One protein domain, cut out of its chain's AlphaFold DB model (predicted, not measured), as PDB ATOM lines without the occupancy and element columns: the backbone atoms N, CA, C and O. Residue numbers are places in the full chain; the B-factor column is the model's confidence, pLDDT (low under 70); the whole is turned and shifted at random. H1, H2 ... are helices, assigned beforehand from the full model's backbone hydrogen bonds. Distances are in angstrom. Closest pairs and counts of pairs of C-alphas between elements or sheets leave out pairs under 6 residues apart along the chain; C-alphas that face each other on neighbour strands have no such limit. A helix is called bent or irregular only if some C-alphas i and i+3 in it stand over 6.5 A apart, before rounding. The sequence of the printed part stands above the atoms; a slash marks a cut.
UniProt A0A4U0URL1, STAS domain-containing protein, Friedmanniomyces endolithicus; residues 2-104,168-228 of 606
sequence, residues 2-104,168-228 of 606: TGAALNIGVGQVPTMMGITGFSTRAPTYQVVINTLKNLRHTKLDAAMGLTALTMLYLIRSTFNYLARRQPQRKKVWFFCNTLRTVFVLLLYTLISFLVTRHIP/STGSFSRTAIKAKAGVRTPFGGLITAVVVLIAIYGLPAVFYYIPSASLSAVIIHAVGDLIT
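What this domain is: This is residues 2 to 104 and 168 to 228 of the 606 residues of the protein "STAS domain-containing protein" of Friedmanniomyces endolithicus (UniProt A0A4U0URL1). A long helical hairpin, H3 and H4, has the shorter H8 packed on it; H1 covers H8 and H2 packs on H1. H5, H6 and H7 make an open arch beside this core, with residues 190 to 198 and 200 to 205 sticking out free. The 164 printed residues include eight named helices, H1 to H8 in chain order, and no named strand: the class is all helix. The whole is compact, with a radius of gyration of the C-alphas of 17.8 A and spans of 48 by 42 by 36 A.

How they stand to each other: H1, residues 2 to 17, touches H2, residues 28 to 37, at a shallow tilt of 25 degrees, the same way; their closest C-alphas, of Asn 7 and Thr 28, are 5.2 A apart. With residues 16 to 17 alone, H1 touches H3, residues 45 to 69, Met 17 to Ala 46 being the closest C-alphas at 4.0 A. H3 and H4, residues 71 to 100, form a helical hairpin at a shallow tilt of 14 degrees, with the C-alphas of Ala 67 and Lys 74 closest at 4.7 A. H4 has a kink of 42 degrees near residue 84. H5, residues 172 to 180, is close to but not clearly touching H4, the C-alphas of Thr 82 and Ile 177 being closest at 7.8 A. H6, residues 187 to 202, is apart from H4. H7, residues 204 to 207, meets H6 only through their link. H8, residues 212 to 224, touches H1, opposite ways at 21 degrees, a shallow tilt, with the C-alphas of Met 16 and Ala 213 closest at 4.0 A. H3, H4 and H8 form an up and down bundle, each running against the one before it. H8 touches H3 at a steep tilt of 40 degrees, with the C-alphas of Gly 49 and Ala 213 closest at 4.5 A. In H2, H3, H5, H6 and H8 every O i to N i+4 pair is within hydrogen-bond range; H1 has 10 of 12, H4 22 of 26, and H7 is too short for such a pair.

Where its parts are: H1 begins with C-alpha 2 at (157.333, 151.653, 171.103) and measures 22.8 A. H2 measures 14.5 A, H3 35.9 A and H4 42.9 A. H1 is irregular, but only just, with C-alphas 11 and 14 6.8 A apart; H4 is irregular, with C-alphas 72 and 75 8.0 A apart. H5 measures 12.0 A, H6 22.7 A, H7 4.8 A and H8 18.5 A, ending with C-alpha 224 at (162.144, 157.080, 166.158).

The domain as a whole: The two C-alphas farthest apart, of Gly 21 and Gln 72, are 51.2 A apart. Residues 105 to 167 are not printed, and C-alphas 104 and 168 are 36.5 A apart across the cut. Of the links printed whole, no link is long. Residue 104 alone has pLDDT under 70.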
ATOM      1  N   THR A   2     157.755 150.239 170.974       89.12
ATOM      2  CA  THR A   2     157.333 151.653 171.103       89.12
ATOM      3  C   THR A   2     157.630 152.282 172.466       89.12
ATOM      4  O   THR A   2     158.276 153.323 172.517       89.12
ATOM      5  N   GLY A   3     157.243 151.637 173.575       88.50
ATOM      6  CA  GLY A   3     157.543 152.151 174.921       88.50
ATOM      7  C   GLY A   3     159.047 152.333 175.178       88.50
ATOM      8  O   GLY A   3     159.467 153.366 175.692       88.50
ATOM      9  N   ALA A   4     159.872 151.372 174.750       84.25
ATOM     10  CA  ALA A   4     161.330 151.456 174.867       84.25
ATOM     11  C   ALA A   4     161.922 152.564 173.977       84.25
ATOM     12  O   ALA A   4     162.794 153.302 174.424       84.25
ATOM     13  N   ALA A   5     161.421 152.727 172.749       86.94
ATOM     14  CA  ALA A   5     161.837 153.797 171.846       86.94
ATOM     15  C   ALA A   5     161.540 155.189 172.426       86.94
ATOM     16  O   ALA A   5     162.387 156.075 172.346       86.94
ATOM     17  N   LEU A   6     160.374 155.362 173.063       91.38
ATOM     18  CA  LEU A   6     160.016 156.594 173.770       91.38
ATOM     19  C   LEU A   6     160.932 156.848 174.971       91.38
ATOM     20  O   LEU A   6     161.451 157.952 175.104       91.38
ATOM     21  N   ASN A   7     161.168 155.833 175.810       89.56
ATOM     22  CA  ASN A   7     162.055 155.944 176.970       89.56
ATOM     23  C   ASN A   7     163.480 156.346 176.546       89.56
ATOM     24  O   ASN A   7     164.007 157.349 177.027       89.56
ATOM     25  N   ILE A   8     164.060 155.643 175.564       88.38
ATOM     26  CA  ILE A   8     165.397 155.957 175.041       88.38
ATOM     27  C   ILE A   8     165.411 157.353 174.415       88.38
ATOM     28  O   ILE A   8     166.286 158.148 174.743       88.38
ATOM     29  N   GLY A   9     164.450 157.674 173.545       91.12
ATOM     30  CA  GLY A   9     164.391 158.967 172.864       91.12
ATOM     31  C   GLY A   9     164.353 160.132 173.852       91.12
ATOM     32  O   GLY A   9     165.186 161.030 173.772       91.12
ATOM     33  N   VAL A  10     163.450 160.076 174.835       94.06
ATOM     34  CA  VAL A  10     163.324 161.086 175.897       94.06
ATOM     35  C   VAL A  10     164.582 161.151 176.765       94.06
ATOM     36  O   VAL A  10     165.048 162.248 177.069       94.06
ATOM     37  N   GLY A  11     165.167 160.006 177.127       92.06
ATOM     38  CA  GLY A  11     166.389 159.934 177.932       92.06
ATOM     39  C   GLY A  11     167.608 160.599 177.282       92.06
ATOM     40  O   GLY A  11     168.509 161.042 177.991       92.06
ATOM     41  N   GLN A  12     167.630 160.713 175.950       93.62
ATOM     42  CA  GLN A  12     168.702 161.384 175.205       93.62
ATOM     43  C   GLN A  12     168.489 162.896 175.033       93.62
ATOM     44  O   GLN A  12     169.450 163.613 174.749       93.62
ATOM     45  N   VAL A  13     167.267 163.412 175.220       94.12
ATOM     46  CA  VAL A  13     166.969 164.846 175.043       94.12
ATOM     47  C   VAL A  13     167.804 165.740 175.977       94.12
ATOM     48  O   VAL A  13     168.370 166.710 175.474       94.12
ATOM     49  N   PRO A  14     167.970 165.446 177.286       93.81
ATOM     50  CA  PRO A  14     168.792 166.276 178.171       93.81
ATOM     51  C   PRO A  14     170.236 166.413 177.691       93.81
ATOM     52  O   PRO A  14     170.753 167.524 177.619       93.81
ATOM     53  N   THR A  15     170.858 165.301 177.289       92.06
ATOM     54  CA  THR A  15     172.231 165.274 176.767       92.06
ATOM     55  C   THR A  15     172.345 166.028 175.444       92.06
ATOM     56  O   THR A  15     173.304 166.767 175.246       92.06
ATOM     57  N   MET A  16     171.349 165.902 174.559       94.12
ATOM     58  CA  MET A  16     171.284 166.671 173.312       94.12
ATOM     59  C   MET A  16     171.214 168.183 173.569       94.12
ATOM     60  O   MET A  16     171.808 168.950 172.821       94.12
ATOM     61  N   MET A  17     170.512 168.603 174.624       91.81
ATOM     62  CA  MET A  17     170.324 170.009 174.999       91.81
ATOM     63  C   MET A  17     171.416 170.548 175.950       91.81
ATOM     64  O   MET A  17     171.412 171.728 176.302       91.81
ATOM     65  N   GLY A  18     172.348 169.702 176.403       88.88
ATOM     66  CA  GLY A  18     173.367 170.066 177.397       88.88
ATOM     67  C   GLY A  18     172.823 170.326 178.809       88.88
ATOM     68  O   GLY A  18     173.491 170.969 179.622       88.88
ATOM     69  N   ILE A  19     171.614 169.841 179.110       90.94
ATOM     70  CA  ILE A  19     170.952 170.003 180.406       90.94
ATOM     71  C   ILE A  19     171.475 168.935 181.376       90.94
ATOM     72  O   ILE A  19     171.470 167.742 181.079       90.94
ATOM     73  N   THR A  20     171.892 169.362 182.568       86.19
ATOM     74  CA  THR A  20     172.414 168.496 183.637       86.19
ATOM     75  C   THR A  20     171.692 168.775 184.954       86.19
ATOM     76  O   THR A  20     171.162 169.866 185.129       86.19
ATOM     77  N   GLY A  21     171.714 167.833 185.901       80.00
ATOM     78  CA  GLY A  21     171.171 168.041 187.256       80.00
ATOM     79  C   GLY A  21     170.046 167.089 187.668       80.00
ATOM     80  O   GLY A  21     169.500 167.230 188.755       80.00
ATOM     81  N   PHE A  22     169.706 166.103 186.835       86.06
ATOM     82  CA  PHE A  22     168.765 165.037 187.184       86.06
ATOM     83  C   PHE A  22     169.128 163.723 186.486       86.06
ATOM     84  O   PHE A  22     169.885 163.699 185.515       86.06
ATOM     85  N   SER A  23     168.590 162.614 186.996       84.81
ATOM     86  CA  SER A  23     168.823 161.285 186.430       84.81
ATOM     87  C   SER A  23     167.974 161.053 185.180       84.81
ATOM     88  O   SER A  23     166.747 161.127 185.234       84.81
ATOM     89  N   THR A  24     168.617 160.688 184.071       84.50
ATOM     90  CA  THR A  24     167.956 160.223 182.838       84.50
ATOM     91  C   THR A  24     167.487 158.768 182.917       84.50
ATOM     92  O   THR A  24     166.872 158.277 181.979       84.50
ATOM     93  N   ARG A  25     167.759 158.077 184.035       79.38
ATOM     94  CA  ARG A  25     167.292 156.705 184.310       79.38
ATOM     95  C   ARG A  25     165.950 156.657 185.048       79.38
ATOM     96  O   ARG A  25     165.466 155.571 185.346       79.38
ATOM     97  N   ALA A  26     165.390 157.813 185.399       85.69
ATOM     98  CA  ALA A  26     164.062 157.904 185.990       85.69
ATOM     99  C   ALA A  26     162.978 157.453 184.986       85.69
ATOM    100  O   ALA A  26     163.247 157.412 183.781       85.69
ATOM    101  N   PRO A  27     161.750 157.148 185.445       89.12
ATOM    102  CA  PRO A  27     160.623 156.903 184.551       89.12
ATOM    103  C   PRO A  27     160.484 158.007 183.497       89.12
ATOM    104  O   PRO A  27     160.678 159.190 183.793       89.12
ATOM    105  N   THR A  28     160.114 157.629 182.273       91.44
ATOM    106  CA  THR A  28     160.112 158.512 181.095       91.44
ATOM    107  C   THR A  28     159.389 159.834 181.355       91.44
ATOM    108  O   THR A  28     159.902 160.896 181.010       91.44
ATOM    109  N   TYR A  29     158.225 159.801 182.013       93.06
ATOM    110  CA  TYR A  29     157.457 161.015 182.314       93.06
ATOM    111  C   TYR A  29     158.207 161.997 183.237       93.06
ATOM    112  O   TYR A  29     158.127 163.208 183.035       93.06
ATOM    113  N   GLN A  30     158.976 161.500 184.215       92.38
ATOM    114  CA  GLN A  30     159.766 162.350 185.113       92.38
ATOM    115  C   GLN A  30     160.915 163.011 184.364       92.38
ATOM    116  O   GLN A  30     161.200 164.186 184.592       92.38
ATOM    117  N   VAL A  31     161.549 162.277 183.445       92.69
ATOM    118  CA  VAL A  31     162.596 162.826 182.577       92.69
ATOM    119  C   VAL A  31     162.020 163.962 181.733       92.69
ATOM    120  O   VAL A  31     162.608 165.036 181.725       92.69
ATOM    121  N   VAL A  32     160.841 163.792 181.118       93.88
ATOM    122  CA  VAL A  32     160.166 164.881 180.380       93.88
ATOM    123  C   VAL A  32     159.942 166.105 181.271       93.88
ATOM    124  O   VAL A  32     160.343 167.208 180.904       93.88
ATOM    125  N   ILE A  33     159.344 165.925 182.453       93.75
ATOM    126  CA  ILE A  33     159.041 167.031 183.376       93.75
ATOM    127  C   ILE A  33     160.323 167.761 183.796       93.75
ATOM    128  O   ILE A  33     160.374 168.990 183.773       93.75
ATOM    129  N   ASN A  34     161.371 167.022 184.156       92.69
ATOM    130  CA  ASN A  34     162.637 167.600 184.593       92.69
ATOM    131  C   ASN A  34     163.385 168.292 183.446       92.69
ATOM    132  O   ASN A  34     163.981 169.346 183.671       92.69
ATOM    133  N   THR A  35     163.307 167.768 182.220       92.75
ATOM    134  CA  THR A  35     163.826 168.442 181.022       92.75
ATOM    135  C   THR A  35     163.114 169.772 180.799       92.75
ATOM    136  O   THR A  35     163.775 170.789 180.606       92.75
ATOM    137  N   LEU A  36     161.778 169.796 180.875       92.75
ATOM    138  CA  LEU A  36     160.990 171.016 180.680       92.75
ATOM    139  C   LEU A  36     161.263 172.063 181.770       92.75
ATOM    140  O   LEU A  36     161.419 173.242 181.457       92.75
ATOM    141  N   LYS A  37     161.396 171.644 183.036       92.31
ATOM    142  CA  LYS A  37     161.762 172.540 184.149       92.31
ATOM    143  C   LYS A  37     163.134 173.186 183.954       92.31
ATOM    144  O   LYS A  37     163.306 174.362 184.258       92.31
ATOM    145  N   ASN A  38     164.097 172.436 183.421       91.81
ATOM    146  CA  ASN A  38     165.476 172.893 183.248       91.81
ATOM    147  C   ASN A  38     165.773 173.463 181.856       91.81
ATOM    148  O   ASN A  38     166.935 173.697 181.526       91.81
ATOM    149  N   LEU A  39     164.750 173.742 181.042       89.56
ATOM    150  CA  LEU A  39     164.934 174.219 179.669       89.56
ATOM    151  C   LEU A  39     165.689 175.561 179.607       89.56
ATOM    152  O   LEU A  39     166.411 175.827 178.649       89.56
ATOM    153  N   ARG A  40     165.597 176.388 180.658       89.31
ATOM    154  CA  ARG A  40     166.334 177.661 180.767       89.31
ATOM    155  C   ARG A  40     167.847 177.476 180.949       89.31
ATOM    156  O   ARG A  40     168.600 178.400 180.680       89.31
ATOM    157  N   HIS A  41     168.288 176.291 181.370       87.94
ATOM    158  CA  HIS A  41     169.696 175.939 181.588       87.94
ATOM    159  C   HIS A  41     170.332 175.223 180.386       87.94
ATOM    160  O   HIS A  41     171.357 174.554 180.522       87.94
ATOM    161  N   THR A  42     169.718 175.344 179.209       89.88
ATOM    162  CA  THR A  42     170.234 174.801 177.948       89.88
ATOM    163  C   THR A  42     171.600 175.412 177.605       89.88
ATOM    164  O   THR A  42     171.794 176.620 177.733       89.88
ATOM    165  N   LYS A  43     172.544 174.582 177.147       89.19
ATOM    166  CA  LYS A  43     173.904 175.006 176.759       89.19
ATOM    167  C   LYS A  43     174.054 175.101 175.241       89.19
ATOM    168  O   LYS A  43     173.189 174.655 174.490       89.19
ATOM    169  N   LEU A  44     175.199 175.613 174.785       85.31
ATOM    170  CA  LEU A  44     175.581 175.629 173.364       85.31
ATOM    171  C   LEU A  44     175.589 174.229 172.721       85.31
ATOM    172  O   LEU A  44     175.410 174.112 171.511       85.31
ATOM    173  N   ASP A  45     175.701 173.170 173.526       85.62
ATOM    174  CA  ASP A  45     175.516 171.775 173.114       85.62
ATOM    175  C   ASP A  45     174.201 171.557 172.344       85.62
ATOM    176  O   ASP A  45     174.177 170.814 171.363       85.62
ATOM    177  N   ALA A  46     173.132 172.274 172.709       90.88
ATOM    178  CA  ALA A  46     171.849 172.223 172.015       90.88
ATOM    179  C   ALA A  46     171.933 172.692 170.563       90.88
ATOM    180  O   ALA A  46     171.264 172.120 169.704       90.88
ATOM    181  N   ALA A  47     172.774 173.689 170.268       91.25
ATOM    182  CA  ALA A  47     172.988 174.138 168.899       91.25
ATOM    183  C   ALA A  47     173.586 173.004 168.062       91.25
ATOM    184  O   ALA A  47     173.096 172.748 166.969       91.25
ATOM    185  N   MET A  48     174.558 172.258 168.600       91.38
ATOM    186  CA  MET A  48     175.169 171.100 167.931       91.38
ATOM    187  C   MET A  48     174.208 169.906 167.825       91.38
ATOM    188  O   MET A  48     174.162 169.230 166.799       91.38
ATOM    189  N   GLY A  49     173.428 169.635 168.873       93.50
ATOM    190  CA  GLY A  49     172.479 168.523 168.920       93.50
ATOM    191  C   GLY A  49     171.272 168.716 167.998       93.50
ATOM    192  O   GLY A  49     170.971 167.847 167.179       93.50
ATOM    193  N   LEU A  50     170.595 169.865 168.084       94.88
ATOM    194  CA  LEU A  50     169.394 170.160 167.295       94.88
ATOM    195  C   LEU A  50     169.701 170.298 165.806       94.88
ATOM    196  O   LEU A  50     168.939 169.796 164.977       94.88
ATOM    197  N   THR A  51     170.814 170.941 165.447       96.12
ATOM    198  CA  THR A  51     171.217 171.050 164.038       96.12
ATOM    199  C   THR A  51     171.625 169.688 163.479       96.12
ATOM    200  O   THR A  51     171.212 169.356 162.367       96.12
ATOM    201  N   ALA A  52     172.308 168.838 164.259       95.75
ATOM    202  CA  ALA A  52     172.597 167.461 163.857       95.75
ATOM    203  C   ALA A  52     171.309 166.650 163.650       95.75
ATOM    204  O   ALA A  52     171.160 165.995 162.618       95.75
ATOM    205  N   LEU A  53     170.347 166.731 164.577       95.88
ATOM    206  CA  LEU A  53     169.055 166.048 164.461       95.88
ATOM    207  C   LEU A  53     168.272 166.519 163.229       95.88
ATOM    208  O   LEU A  53     167.788 165.707 162.439       95.88
ATOM    209  N   THR A  54     168.198 167.834 163.033       96.62
ATOM    210  CA  THR A  54     167.533 168.451 161.879       96.62
ATOM    211  C   THR A  54     168.179 167.984 160.580       96.62
ATOM    212  O   THR A  54     167.485 167.573 159.652       96.62
ATOM    213  N   MET A  55     169.510 167.954 160.529       96.50
ATOM    214  CA  MET A  55     170.264 167.485 159.373       96.50
ATOM    215  C   MET A  55     170.027 165.995 159.089       96.50
ATOM    216  O   MET A  55     169.888 165.611 157.927       96.50
ATOM    217  N   LEU A  56     169.898 165.151 160.119       95.00
ATOM    218  CA  LEU A  56     169.537 163.739 159.952       95.00
ATOM    219  C   LEU A  56     168.144 163.583 159.309       95.00
ATOM    220  O   LEU A  56     167.973 162.816 158.357       95.00
ATOM    221  N   TYR A  57     167.135 164.319 159.768       95.06
ATOM    222  CA  TYR A  57     165.808 164.246 159.151       95.06
ATOM    223  C   TYR A  57     165.766 164.879 157.761       95.06
ATOM    224  O   TYR A  57     165.130 164.320 156.864       95.06
ATOM    225  N   LEU A  58     166.490 165.978 157.544       96.19
ATOM    226  CA  LEU A  58     166.573 166.647 156.250       96.19
ATOM    227  C   LEU A  58     167.199 165.727 155.199       96.19
ATOM    228  O   LEU A  58     166.585 165.468 154.168       96.19
ATOM    229  N   ILE A  59     168.371 165.153 155.487       95.19
ATOM    230  CA  ILE A  59     169.047 164.220 154.577       95.19
ATOM    231  C   ILE A  59     168.156 163.002 154.296       95.19
ATOM    232  O   ILE A  59     168.043 162.559 153.150       95.19
ATOM    233  N   ARG A  60     167.478 162.476 155.327       92.31
ATOM    234  CA  ARG A  60     166.524 161.369 155.171       92.31
ATOM    235  C   ARG A  60     165.388 161.727 154.223       92.31
ATOM    236  O   ARG A  60     165.077 160.942 153.328       92.31
ATOM    237  N   SER A  61     164.745 162.867 154.455       93.25
ATOM    238  CA  SER A  61     163.606 163.329 153.664       93.25
ATOM    239  C   SER A  61     164.019 163.540 152.211       93.25
ATOM    240  O   SER A  61     163.410 162.965 151.311       93.25
ATOM    241  N   THR A  62     165.135 164.239 151.989       94.75
ATOM    242  CA  THR A  62     165.679 164.526 150.660       94.75
ATOM    243  C   THR A  62     166.011 163.254 149.889       94.75
ATOM    244  O   THR A  62     165.534 163.084 148.769       94.75
ATOM    245  N   PHE A  63     166.758 162.307 150.468       93.81
ATOM    246  CA  PHE A  63     167.095 161.076 149.746       93.81
ATOM    247  C   PHE A  63     165.902 160.142 149.550       93.81
ATOM    248  O   PHE A  63     165.820 159.487 148.513       93.81
ATOM    249  N   ASN A  64     164.943 160.099 150.478       90.88
ATOM    250  CA  ASN A  64     163.708 159.340 150.268       90.88
ATOM    251  C   ASN A  64     162.842 159.960 149.163       90.88
ATOM    252  O   ASN A  64     162.263 159.231 148.359       90.88
ATOM    253  N   TYR A  65     162.768 161.290 149.100       93.06
ATOM    254  CA  TYR A  65     162.080 162.012 148.035       93.06
ATOM    255  C   TYR A  65     162.752 161.770 146.675       93.06
ATOM    256  O   TYR A  65     162.087 161.356 145.726       93.06
ATOM    257  N   LEU A  66     164.079 161.917 146.593       93.00
ATOM    258  CA  LEU A  66     164.855 161.637 145.380       93.00
ATOM    259  C   LEU A  66     164.741 160.171 144.942       93.00
ATOM    260  O   LEU A  66     164.595 159.900 143.753       93.00
ATOM    261  N   ALA A  67     164.719 159.224 145.883       91.94
ATOM    262  CA  ALA A  67     164.515 157.806 145.589       91.94
ATOM    263  C   ALA A  67     163.126 157.500 145.000       91.94
ATOM    264  O   ALA A  67     163.002 156.563 144.211       91.94
ATOM    265  N   ARG A  68     162.091 158.271 145.368       92.00
ATOM    266  CA  ARG A  68     160.749 158.179 144.762       92.00
ATOM    267  C   ARG A  68     160.703 158.848 143.390       92.00
ATOM    268  O   ARG A  68     160.092 158.303 142.480       92.00
ATOM    269  N   ARG A  69     161.367 159.998 143.237       93.69
ATOM    270  CA  ARG A  69     161.373 160.784 141.993       93.69
ATOM    271  C   ARG A  69     162.244 160.167 140.892       93.69
ATOM    272  O   ARG A  69     161.930 160.316 139.719       93.69
ATOM    273  N   GLN A  70     163.324 159.474 141.256       92.75
ATOM    274  CA  GLN A  70     164.255 158.818 140.329       92.75
ATOM    275  C   GLN A  70     164.395 157.313 140.635       92.75
ATOM    276  O   GLN A  70     165.394 156.891 141.233       92.75
ATOM    277  N   PRO A  71     163.447 156.468 140.186       90.19
ATOM    278  CA  PRO A  71     163.475 155.027 140.447       90.19
ATOM    279  C   PRO A  71     164.737 154.335 139.913       90.19
ATOM    280  O   PRO A  71     165.262 153.429 140.560       90.19
ATOM    281  N   GLN A  72     165.280 154.810 138.785       92.19
ATOM    282  CA  GLN A  72     166.489 154.253 138.162       92.19
ATOM    283  C   GLN A  72     167.735 154.346 139.063       92.19
ATOM    284  O   GLN A  72     168.598 153.474 139.013       92.19
ATOM    285  N   ARG A  73     167.826 155.361 139.937       91.38
ATOM    286  CA  ARG A  73     168.961 155.566 140.862       91.38
ATOM    287  C   ARG A  73     168.631 155.216 142.316       91.38
ATOM    288  O   ARG A  73     169.401 155.536 143.221       91.38
ATOM    289  N   LYS A  74     167.519 154.516 142.565       87.81
ATOM    290  CA  LYS A  74     167.024 154.193 143.916       87.81
ATOM    291  C   LYS A  74     168.074 153.522 144.809       87.81
ATOM    292  O   LYS A  74     168.141 153.835 145.994       87.81
ATOM    293  N   LYS A  75     168.914 152.635 144.254       85.94
ATOM    294  CA  LYS A  75     169.997 151.965 144.999       85.94
ATOM    295  C   LYS A  75     171.043 152.959 145.519       85.94
ATOM    296  O   LYS A  75     171.423 152.877 146.681       85.94
ATOM    297  N   VAL A  76     171.460 153.922 144.695       89.31
ATOM    298  CA  VAL A  76     172.444 154.947 145.082       89.31
ATOM    299  C   VAL A  76     171.875 155.825 146.194       89.31
ATOM    300  O   VAL A  76     172.488 155.952 147.250       89.31
ATOM    301  N   TRP A  77     170.652 156.335 146.013       91.44
ATOM    302  CA  TRP A  77     169.978 157.144 147.031       91.44
ATOM    303  C   TRP A  77     169.769 156.390 148.346       91.44
ATOM    304  O   TRP A  77     169.907 156.970 149.423       91.44
ATOM    305  N   PHE A  78     169.506 155.084 148.278       86.81
ATOM    306  CA  PHE A  78     169.430 154.225 149.454       86.81
ATOM    307  C   PHE A  78     170.765 154.148 150.219       86.81
ATOM    308  O   PHE A  78     170.774 154.311 151.444       86.81
ATOM    309  N   PHE A  79     171.893 153.947 149.530       86.94
ATOM    310  CA  PHE A  79     173.211 153.922 150.174       86.94
ATOM    311  C   PHE A  79     173.604 155.292 150.740       86.94
ATOM    312  O   PHE A  79     174.037 155.360 151.890       86.94
ATOM    313  N   CYS A  80     173.356 156.387 150.015       89.50
ATOM    314  CA  CYS A  80     173.570 157.747 150.526       89.50
ATOM    315  C   CYS A  80     172.742 158.018 151.793       89.50
ATOM    316  O   CYS A  80     173.253 158.549 152.779       89.50
ATOM    317  N   ASN A  81     171.479 157.584 151.811       88.81
ATOM    318  CA  ASN A  81     170.617 157.694 152.986       88.81
ATOM    319  C   ASN A  81     171.106 156.848 154.173       88.81
ATOM    320  O   ASN A  81     170.907 157.227 155.325       88.81
ATOM    321  N   THR A  82     171.754 155.713 153.903       85.62
ATOM    322  CA  THR A  82     172.342 154.844 154.933       85.62
ATOM    323  C   THR A  82     173.619 155.456 155.521       85.62
ATOM    324  O   THR A  82     173.807 155.429 156.735       85.62
ATOM    325  N   LEU A  83     174.460 156.087 154.689       89.62
ATOM    326  CA  LEU A  83     175.689 156.778 155.112       89.62
ATOM    327  C   LEU A  83     175.439 158.073 155.893       89.62
ATOM    328  O   LEU A  83     176.355 158.592 156.529       89.62
ATOM    329  N   ARG A  84     174.203 158.577 155.889       92.00
ATOM    330  CA  ARG A  84     173.785 159.793 156.591       92.00
ATOM    331  C   ARG A  84     174.324 159.893 158.021       92.00
ATOM    332  O   ARG A  84     174.858 160.931 158.391       92.00
ATOM    333  N   THR A  85     174.167 158.840 158.824       89.38
ATOM    334  CA  THR A  85     174.591 158.860 160.234       89.38
ATOM    335  C   THR A  85     176.101 159.048 160.364       89.38
ATOM    336  O   THR A  85     176.549 159.826 161.201       89.38
ATOM    337  N   VAL A  86     176.880 158.381 159.507       90.25
ATOM    338  CA  VAL A  86     178.343 158.510 159.473       90.25
ATOM    339  C   VAL A  86     178.735 159.921 159.048       90.25
ATOM    340  O   VAL A  86     179.551 160.552 159.708       90.25
ATOM    341  N   PHE A  87     178.112 160.439 157.988       93.81
ATOM    342  CA  PHE A  87     178.379 161.784 157.489       93.81
ATOM    343  C   PHE A  87     178.120 162.859 158.550       93.81
ATOM    344  O   PHE A  87     178.993 163.686 158.804       93.81
ATOM    345  N   VAL A  88     176.957 162.818 159.212       94.56
ATOM    346  CA  VAL A  88     176.625 163.776 160.276       94.56
ATOM    347  C   VAL A  88     177.605 163.645 161.442       94.56
ATOM    348  O   VAL A  88     178.123 164.654 161.905       94.56
ATOM    349  N   LEU A  89     177.944 162.432 161.886       92.12
ATOM    350  CA  LEU A  89     178.916 162.274 162.972       92.12
ATOM    351  C   LEU A  89     180.296 162.832 162.607       92.12
ATOM    352  O   LEU A  89     180.869 163.567 163.406       92.12
ATOM    353  N   LEU A  90     180.814 162.542 161.412       93.44
ATOM    354  CA  LEU A  90     182.114 163.059 160.971       93.44
ATOM    355  C   LEU A  90     182.113 164.585 160.851       93.44
ATOM    356  O   LEU A  90     183.043 165.231 161.327       93.44
ATOM    357  N   LEU A  91     181.054 165.166 160.281       95.19
ATOM    358  CA  LEU A  91     180.917 166.615 160.142       95.19
ATOM    359  C   LEU A  91     180.915 167.316 161.505       95.19
ATOM    360  O   LEU A  91     181.684 168.248 161.719       95.19
ATOM    361  N   TYR A  92     180.087 166.857 162.445       94.31
ATOM    362  CA  TYR A  92     179.995 167.486 163.766       94.31
ATOM    363  C   TYR A  92     181.227 167.211 164.635       94.31
ATOM    364  O   TYR A  92     181.587 168.051 165.458       94.31
ATOM    365  N   THR A  93     181.930 166.098 164.409       92.75
ATOM    366  CA  THR A  93     183.249 165.847 165.013       92.75
ATOM    367  C   THR A  93     184.293 166.827 164.483       92.75
ATOM    368  O   THR A  93     185.061 167.375 165.267       92.75
ATOM    369  N   LEU A  94     184.298 167.114 163.175       93.25
ATOM    370  CA  LEU A  94     185.190 168.113 162.581       93.25
ATOM    371  C   LEU A  94     184.891 169.522 163.112       93.25
ATOM    372  O   LEU A  94     185.816 170.236 163.488       93.25
ATOM    373  N   ILE A  95     183.616 169.908 163.191       92.25
ATOM    374  CA  ILE A  95     183.203 171.199 163.764       92.25
ATOM    375  C   ILE A  95     183.674 171.304 165.221       92.25
ATOM    376  O   ILE A  95     184.308 172.286 165.599       92.25
ATOM    377  N   SER A  96     183.436 170.265 166.024       90.56
ATOM    378  CA  SER A  96     183.884 170.187 167.419       90.56
ATOM    379  C   SER A  96     185.401 170.288 167.567       90.56
ATOM    380  O   SER A  96     185.897 171.032 168.417       90.56
ATOM    381  N   PHE A  97     186.148 169.601 166.699       89.56
ATOM    382  CA  PHE A  97     187.602 169.696 166.631       89.56
ATOM    383  C   PHE A  97     188.058 171.126 166.330       89.56
ATOM    384  O   PHE A  97     188.883 171.664 167.063       89.56
ATOM    385  N   LEU A  98     187.495 171.768 165.303       89.81
ATOM    386  CA  LEU A  98     187.856 173.134 164.915       89.81
ATOM    387  C   LEU A  98     187.599 174.147 166.038       89.81
ATOM    388  O   LEU A  98     188.424 175.038 166.247       89.81
ATOM    389  N   VAL A  99     186.504 173.982 166.783       86.50
ATOM    390  CA  VAL A  99     186.153 174.837 167.928       86.50
ATOM    391  C   VAL A  99     187.069 174.575 169.132       86.50
ATOM    392  O   VAL A  99     187.521 175.515 169.782       86.50
ATOM    393  N   THR A 100     187.398 173.311 169.410       84.06
ATOM    394  CA  THR A 100     188.114 172.893 170.632       84.06
ATOM    395  C   THR A 100     189.638 172.841 170.456       84.06
ATOM    396  O   THR A 100     190.361 172.660 171.432       84.06
ATOM    397  N   ARG A 101     190.170 173.041 169.238       80.44
ATOM    398  CA  ARG A 101     191.603 172.851 168.920       80.44
ATOM    399  C   ARG A 101     192.580 173.667 169.776       80.44
ATOM    400  O   ARG A 101     193.741 173.287 169.874       80.44
ATOM    401  N   HIS A 102     192.133 174.783 170.357       76.00
ATOM    402  CA  HIS A 102     192.966 175.675 171.173       76.00
ATOM    403  C   HIS A 102     192.881 175.380 172.682       76.00
ATOM    404  O   HIS A 102     193.592 176.007 173.462       76.00
ATOM    405  N   ILE A 103     192.017 174.452 173.110       72.38
ATOM    406  CA  ILE A 103     191.831 174.106 174.522       72.38
ATOM    407  C   ILE A 103     192.789 172.954 174.875       72.38
ATOM    408  O   ILE A 103     192.790 171.933 174.179       72.38
ATOM    409  N   PRO A 104     193.617 173.075 175.933       63.22
ATOM    410  CA  PRO A 104     194.527 172.008 176.333       63.22
ATOM    411  C   PRO A 104     193.749 170.740 176.703       63.22
ATOM    412  O   PRO A 104     192.750 170.785 177.423       63.22
ATOM    413  N   SER A 168     175.251 141.044 175.446       85.25
ATOM    414  CA  SER A 168     175.060 141.267 174.019       85.25
ATOM    415  C   SER A 168     173.786 140.591 173.526       85.25
ATOM    416  O   SER A 168     173.504 139.447 173.883       85.25
ATOM    417  N   THR A 169     173.052 141.291 172.660       88.81
ATOM    418  CA  THR A 169     171.812 140.829 172.026       88.81
ATOM    419  C   THR A 169     171.767 141.164 170.536       88.81
ATOM    420  O   THR A 169     172.570 141.957 170.023       88.81
ATOM    421  N   GLY A 170     170.807 140.565 169.830       84.88
ATOM    422  CA  GLY A 170     170.469 140.909 168.456       84.88
ATOM    423  C   GLY A 170     170.087 142.386 168.321       84.88
ATOM    424  O   GLY A 170     169.494 142.985 169.207       84.88
ATOM    425  N   SER A 171     170.429 143.011 167.193       85.38
ATOM    426  CA  SER A 171     170.174 144.438 166.972       85.38
ATOM    427  C   SER A 171     169.405 144.655 165.680       85.38
ATOM    428  O   SER A 171     169.961 144.498 164.594       85.38
ATOM    429  N   PHE A 172     168.141 145.072 165.797       74.88
ATOM    430  CA  PHE A 172     167.257 145.276 164.647       74.88
ATOM    431  C   PHE A 172     167.874 146.230 163.614       74.88
ATOM    432  O   PHE A 172     167.967 145.893 162.437       74.88
ATOM    433  N   SER A 173     168.377 147.385 164.063       75.00
ATOM    434  CA  SER A 173     168.980 148.399 163.187       75.00
ATOM    435  C   SER A 173     170.235 147.887 162.462       75.00
ATOM    436  O   SER A 173     170.330 147.983 161.236       75.00
ATOM    437  N   ARG A 174     171.179 147.261 163.185       85.19
ATOM    438  CA  ARG A 174     172.435 146.756 162.594       85.19
ATOM    439  C   ARG A 174     172.191 145.586 161.637       85.19
ATOM    440  O   ARG A 174     172.766 145.565 160.548       85.19
ATOM    441  N   THR A 175     171.316 144.651 162.004       86.06
ATOM    442  CA  THR A 175     170.954 143.509 161.151       86.06
ATOM    443  C   THR A 175     170.188 143.963 159.910       86.06
ATOM    444  O   THR A 175     170.487 143.493 158.815       86.06
ATOM    445  N   ALA A 176     169.285 144.945 160.031       77.81
ATOM    446  CA  ALA A 176     168.579 145.519 158.887       77.81
ATOM    447  C   ALA A 176     169.535 146.150 157.871       77.81
ATOM    448  O   ALA A 176     169.359 145.961 156.668       77.81
ATOM    449  N   ILE A 177     170.550 146.882 158.336       81.75
ATOM    450  CA  ILE A 177     171.557 147.477 157.452       81.75
ATOM    451  C   ILE A 177     172.404 146.385 156.793       81.75
ATOM    452  O   ILE A 177     172.572 146.426 155.578       81.75
ATOM    453  N   LYS A 178     172.877 145.378 157.544       86.31
ATOM    454  CA  LYS A 178     173.649 144.251 156.983       86.31
ATOM    455  C   LYS A 178     172.867 143.477 155.918       86.31
ATOM    456  O   LYS A 178     173.399 143.234 154.837       86.31
ATOM    457  N   ALA A 179     171.605 143.148 156.193       84.19
ATOM    458  CA  ALA A 179     170.736 142.460 155.242       84.19
ATOM    459  C   ALA A 179     170.516 143.303 153.975       84.19
ATOM    460  O   ALA A 179     170.680 142.809 152.863       84.19
ATOM    461  N   LYS A 180     170.231 144.605 154.123       80.00
ATOM    462  CA  LYS A 180     170.054 145.519 152.979       80.00
ATOM    463  C   LYS A 180     171.345 145.788 152.202       80.00
ATOM    464  O   LYS A 180     171.276 146.059 151.008       80.00
ATOM    465  N   ALA A 181     172.504 145.702 152.853       83.06
ATOM    466  CA  ALA A 181     173.815 145.771 152.211       83.06
ATOM    467  C   ALA A 181     174.174 144.484 151.443       83.06
ATOM    468  O   ALA A 181     175.194 144.452 150.760       83.06
ATOM    469  N   GLY A 182     173.348 143.435 151.529       85.69
ATOM    470  CA  GLY A 182     173.556 142.182 150.811       85.69
ATOM    471  C   GLY A 182     174.547 141.231 151.483       85.69
ATOM    472  O   GLY A 182     175.092 140.362 150.808       85.69
ATOM    473  N   VAL A 183     174.792 141.368 152.793       90.00
ATOM    474  CA  VAL A 183     175.615 140.408 153.546       90.00
ATOM    475  C   VAL A 183     174.878 139.071 153.622       90.00
ATOM    476  O   VAL A 183     173.778 139.006 154.163       90.00
ATOM    477  N   ARG A 184     175.489 138.006 153.089       86.69
ATOM    478  CA  ARG A 184     174.875 136.665 153.006       86.69
ATOM    479  C   ARG A 184     175.457 135.642 153.978       86.69
ATOM    480  O   ARG A 184     174.846 134.603 154.184       86.69
ATOM    481  N   THR A 185     176.625 135.911 154.560       90.94
ATOM    482  CA  THR A 185     177.337 134.955 155.420       90.94
ATOM    483  C   THR A 185     177.618 135.541 156.808       90.94
ATOM    484  O   THR A 185     177.840 136.754 156.934       90.94
ATOM    485  N   PRO A 186     177.684 134.703 157.865       87.94
ATOM    486  CA  PRO A 186     178.088 135.135 159.207       87.94
ATOM    487  C   PRO A 186     179.491 135.754 159.252       87.94
ATOM    488  O   PRO A 186     179.784 136.547 160.146       87.94
ATOM    489  N   PHE A 187     180.339 135.463 158.259       91.25
ATOM    490  CA  PHE A 187     181.685 136.024 158.114       91.25
ATOM    491  C   PHE A 187     181.698 137.562 158.071       91.25
ATOM    492  O   PHE A 187     182.634 138.193 158.556       91.25
ATOM    493  N   GLY A 188     180.615 138.199 157.607       90.62
ATOM    494  CA  GLY A 188     180.463 139.655 157.711       90.62
ATOM    495  C   GLY A 188     180.482 140.173 159.159       90.62
ATOM    496  O   GLY A 188     180.739 141.351 159.392       90.62
ATOM    497  N   GLY A 189     180.203 139.321 160.152       90.31
ATOM    498  CA  GLY A 189     180.417 139.576 161.580       90.31
ATOM    499  C   GLY A 189     181.890 139.759 161.941       90.31
ATOM    500  O   GLY A 189     182.231 140.740 162.601       90.31
ATOM    501  N   LEU A 190     182.759 138.877 161.440       92.88
ATOM    502  CA  LEU A 190     184.202 138.933 161.677       92.88
ATOM    503  C   LEU A 190     184.815 140.207 161.089       92.88
ATOM    504  O   LEU A 190     185.530 140.919 161.787       92.88
ATOM    505  N   ILE A 191     184.453 140.558 159.850       93.31
ATOM    506  CA  ILE A 191     184.904 141.807 159.214       93.31
ATOM    507  C   ILE A 191     184.496 143.016 160.064       93.31
ATOM    508  O   ILE A 191     185.316 143.891 160.337       93.31
ATOM    509  N   THR A 192     183.246 143.057 160.545       91.06
ATOM    510  CA  THR A 192     182.815 144.149 161.429       91.06
ATOM    511  C   THR A 192     183.577 144.185 162.754       91.06
ATOM    512  O   THR A 192     183.845 145.277 163.243       91.06
ATOM    513  N   ALA A 193     183.958 143.034 163.315       90.88
ATOM    514  CA  ALA A 193     184.750 142.978 164.543       90.88
ATOM    515  C   ALA A 193     186.166 143.536 164.335       90.88
ATOM    516  O   ALA A 193     186.616 144.354 165.134       90.88
ATOM    517  N   VAL A 194     186.832 143.178 163.230       94.19
ATOM    518  CA  VAL A 194     188.162 143.704 162.872       94.19
ATOM    519  C   VAL A 194     188.126 145.222 162.689       94.19
ATOM    520  O   VAL A 194     188.974 145.928 163.229       94.19
ATOM    521  N   VAL A 195     187.116 145.750 161.991       93.19
ATOM    522  CA  VAL A 195     186.955 147.204 161.809       93.19
ATOM    523  C   VAL A 195     186.759 147.919 163.148       93.19
ATOM    524  O   VAL A 195     187.357 148.969 163.371       93.19
ATOM    525  N   VAL A 196     185.957 147.355 164.058       91.00
ATOM    526  CA  VAL A 196     185.766 147.914 165.406       91.00
ATOM    527  C   VAL A 196     187.068 147.880 166.211       91.00
ATOM    528  O   VAL A 196     187.386 148.869 166.867       91.00
ATOM    529  N   LEU A 197     187.847 146.797 166.120       89.50
ATOM    530  CA  LEU A 197     189.152 146.683 166.776       89.50
ATOM    531  C   LEU A 197     190.103 147.788 166.289       89.50
ATOM    532  O   LEU A 197     190.620 148.559 167.094       89.50
ATOM    533  N   ILE A 198     190.261 147.932 164.968       92.88
ATOM    534  CA  ILE A 198     191.094 148.984 164.362       92.88
ATOM    535  C   ILE A 198     190.619 150.371 164.801       92.88
ATOM    536  O   ILE A 198     191.437 151.227 165.124       92.88
ATOM    537  N   ALA A 199     189.307 150.601 164.861       89.38
ATOM    538  CA  ALA A 199     188.753 151.880 165.283       89.38
ATOM    539  C   ALA A 199     189.066 152.206 166.757       89.38
ATOM    540  O   ALA A 199     189.445 153.336 167.059       89.38
ATOM    541  N   ILE A 200     188.954 151.235 167.668       86.19
ATOM    542  CA  ILE A 200     189.221 151.441 169.101       86.19
ATOM    543  C   ILE A 200     190.712 151.688 169.375       86.19
ATOM    544  O   ILE A 200     191.022 152.463 170.272       86.19
ATOM    545  N   TYR A 201     191.632 151.095 168.607       85.56
ATOM    546  CA  TYR A 201     193.073 151.335 168.780       85.56
ATOM    547  C   TYR A 201     193.602 152.528 167.966       85.56
ATOM    548  O   TYR A 201     194.478 153.247 168.438       85.56
ATOM    549  N   GLY A 202     193.078 152.761 166.761       88.56
ATOM    550  CA  GLY A 202     193.611 153.747 165.813       88.56
ATOM    551  C   GLY A 202     192.896 155.100 165.791       88.56
ATOM    552  O   GLY A 202     193.513 156.107 165.453       88.56
ATOM    553  N   LEU A 203     191.610 155.162 166.160       86.75
ATOM    554  CA  LEU A 203     190.802 156.389 166.131       86.75
ATOM    555  C   LEU A 203     190.481 157.067 167.489       86.75
ATOM    556  O   LEU A 203     189.747 158.059 167.447       86.75
ATOM    557  N   PRO A 204     191.018 156.684 168.678       85.69
ATOM    558  CA  PRO A 204     190.740 157.405 169.931       85.69
ATOM    559  C   PRO A 204     190.975 158.917 169.873       85.69
ATOM    560  O   PRO A 204     190.196 159.690 170.429       85.69
ATOM    561  N   ALA A 205     192.022 159.350 169.163       83.62
ATOM    562  CA  ALA A 205     192.346 160.766 169.001       83.62
ATOM    563  C   ALA A 205     191.240 161.550 168.274       83.62
ATOM    564  O   ALA A 205     191.035 162.727 168.564       83.62
ATOM    565  N   VAL A 206     190.516 160.899 167.358       85.69
ATOM    566  CA  VAL A 206     189.359 161.474 166.659       85.69
ATOM    567  C   VAL A 206     188.113 161.377 167.537       85.69
ATOM    568  O   VAL A 206     187.370 162.348 167.662       85.69
ATOM    569  N   PHE A 207     187.904 160.231 168.192       84.88
ATOM    570  CA  PHE A 207     186.739 159.983 169.047       84.88
ATOM    571  C   PHE A 207     186.637 160.935 170.237       84.88
ATOM    572  O   PHE A 207     185.525 161.250 170.656       84.88
ATOM    573  N   TYR A 208     187.768 161.451 170.723       84.62
ATOM    574  CA  TYR A 208     187.806 162.496 171.747       84.62
ATOM    575  C   TYR A 208     186.946 163.722 171.392       84.62
ATOM    576  O   TYR A 208     186.337 164.318 172.276       84.62
ATOM    577  N   TYR A 209     186.865 164.085 170.108       88.06
ATOM    578  CA  TYR A 209     186.144 165.278 169.661       88.06
ATOM    579  C   TYR A 209     184.672 165.025 169.329       88.06
ATOM    580  O   TYR A 209     183.984 165.971 168.945       88.06
ATOM    581  N   ILE A 210     184.161 163.794 169.456       89.75
ATOM    582  CA  ILE A 210     182.753 163.497 169.161       89.75
ATOM    583  C   ILE A 210     181.855 164.225 170.175       89.75
ATOM    584  O   ILE A 210     181.909 163.913 171.368       89.75
ATOM    585  N   PRO A 211     180.971 165.143 169.736       91.19
ATOM    586  CA  PRO A 211     180.044 165.804 170.644       91.19
ATOM    587  C   PRO A 211     179.011 164.818 171.188       91.19
ATOM    588  O   PRO A 211     178.297 164.161 170.423       91.19
ATOM    589  N   SER A 212     178.858 164.776 172.511       90.19
ATOM    590  CA  SER A 212     177.801 164.002 173.178       90.19
ATOM    591  C   SER A 212     176.400 164.418 172.707       90.19
ATOM    592  O   SER A 212     175.516 163.569 172.562       90.19
ATOM    593  N   ALA A 213     176.207 165.701 172.389       92.88
ATOM    594  CA  ALA A 213     174.952 166.230 171.863       92.88
ATOM    595  C   ALA A 213     174.598 165.669 170.474       92.88
ATOM    596  O   ALA A 213     173.469 165.229 170.250       92.88
ATOM    597  N   SER A 214     175.567 165.610 169.553       93.44
ATOM    598  CA  SER A 214     175.370 165.036 168.214       93.44
ATOM    599  C   SER A 214     175.178 163.516 168.267       93.44
ATOM    600  O   SER A 214     174.373 162.973 167.511       93.44
ATOM    601  N   LEU A 215     175.848 162.820 169.196       91.38
ATOM    602  CA  LEU A 215     175.610 161.393 169.439       91.38
ATOM    603  C   LEU A 215     174.179 161.139 169.939       91.38
ATOM    604  O   LEU A 215     173.502 160.235 169.446       91.38
ATOM    605  N   SER A 216     173.690 161.973 170.858       92.19
ATOM    606  CA  SER A 216     172.319 161.903 171.380       92.19
ATOM    607  C   SER A 216     171.284 162.112 170.271       92.19
ATOM    608  O   SER A 216     170.327 161.346 170.169       92.19
ATOM    609  N   ALA A 217     171.516 163.076 169.373       94.56
ATOM    610  CA  ALA A 217     170.681 163.306 168.193       94.56
ATOM    611  C   ALA A 217     170.610 162.077 167.267       94.56
ATOM    612  O   ALA A 217     169.532 161.697 166.809       94.56
ATOM    613  N   VAL A 218     171.742 161.407 167.029       92.25
ATOM    614  CA  VAL A 218     171.781 160.157 166.252       92.25
ATOM    615  C   VAL A 218     170.951 159.056 166.913       92.25
ATOM    616  O   VAL A 218     170.221 158.350 166.214       92.25
ATOM    617  N   ILE A 219     171.033 158.914 168.239       90.44
ATOM    618  CA  ILE A 219     170.255 157.912 168.980       90.44
ATOM    619  C   ILE A 219     168.756 158.222 168.888       90.44
ATOM    620  O   ILE A 219     167.989 157.324 168.544       90.44
ATOM    621  N   ILE A 220     168.342 159.476 169.119       92.75
ATOM    622  CA  ILE A 220     166.939 159.922 168.999       92.75
ATOM    623  C   ILE A 220     166.393 159.607 167.603       92.75
ATOM    624  O   ILE A 220     165.334 158.992 167.466       92.75
ATOM    625  N   HIS A 221     167.147 159.969 166.564       91.44
ATOM    626  CA  HIS A 221     166.776 159.693 165.179       91.44
ATOM    627  C   HIS A 221     166.609 158.191 164.908       91.44
ATOM    628  O   HIS A 221     165.684 157.787 164.206       91.44
ATOM    629  N   ALA A 222     167.496 157.356 165.455       86.25
ATOM    630  CA  ALA A 222     167.471 155.911 165.248       86.25
ATOM    631  C   ALA A 222     166.289 155.224 165.950       86.25
ATOM    632  O   ALA A 222     165.668 154.339 165.363       86.25
ATOM    633  N   VAL A 223     165.960 155.615 167.187       85.44
ATOM    634  CA  VAL A 223     164.844 154.999 167.928       85.44
ATOM    635  C   VAL A 223     163.476 155.459 167.438       85.44
ATOM    636  O   VAL A 223     162.511 154.715 167.580       85.44
ATOM    637  N   GLY A 224     163.383 156.626 166.792       86.62
ATOM    638  CA  GLY A 224     162.144 157.080 166.158       86.62
ATOM    639  C   GLY A 224     161.582 156.080 165.137       86.62
ATOM    640  O   GLY A 224     160.369 155.943 165.020       86.62
ATOM    641  N   ASP A 225     162.446 155.309 164.467       82.06
ATOM    642  CA  ASP A 225     162.037 154.266 163.512       82.06
ATOM    643  C   ASP A 225     161.440 153.008 164.170       82.06
ATOM    644  O   ASP A 225     160.865 152.173 163.474       82.06
ATOM    645  N   LEU A 226     161.562 152.856 165.495       82.44
ATOM    646  CA  LEU A 226     161.007 151.726 166.254       82.44
ATOM    647  C   LEU A 226     159.591 152.001 166.788       82.44
ATOM    648  O   LEU A 226     158.952 151.086 167.316       82.44
ATOM    649  N   ILE A 227     159.104 153.242 166.692       89.38
ATOM    650  CA  ILE A 227     157.754 153.615 167.125       89.38
ATOM    651  C   ILE A 227     156.740 153.048 166.129       89.38
ATOM    652  O   ILE A 227     156.812 153.310 164.928       89.38
ATOM    653  N   THR A 228     155.774 152.276 166.632       89.62
ATOM    654  CA  THR A 228     154.705 151.699 165.809       89.62
ATOM    655  C   THR A 228     153.873 152.806 165.140       89.62
ATOM    656  O   THR A 228     153.315 153.646 165.850       89.62
TER     657      THR A 228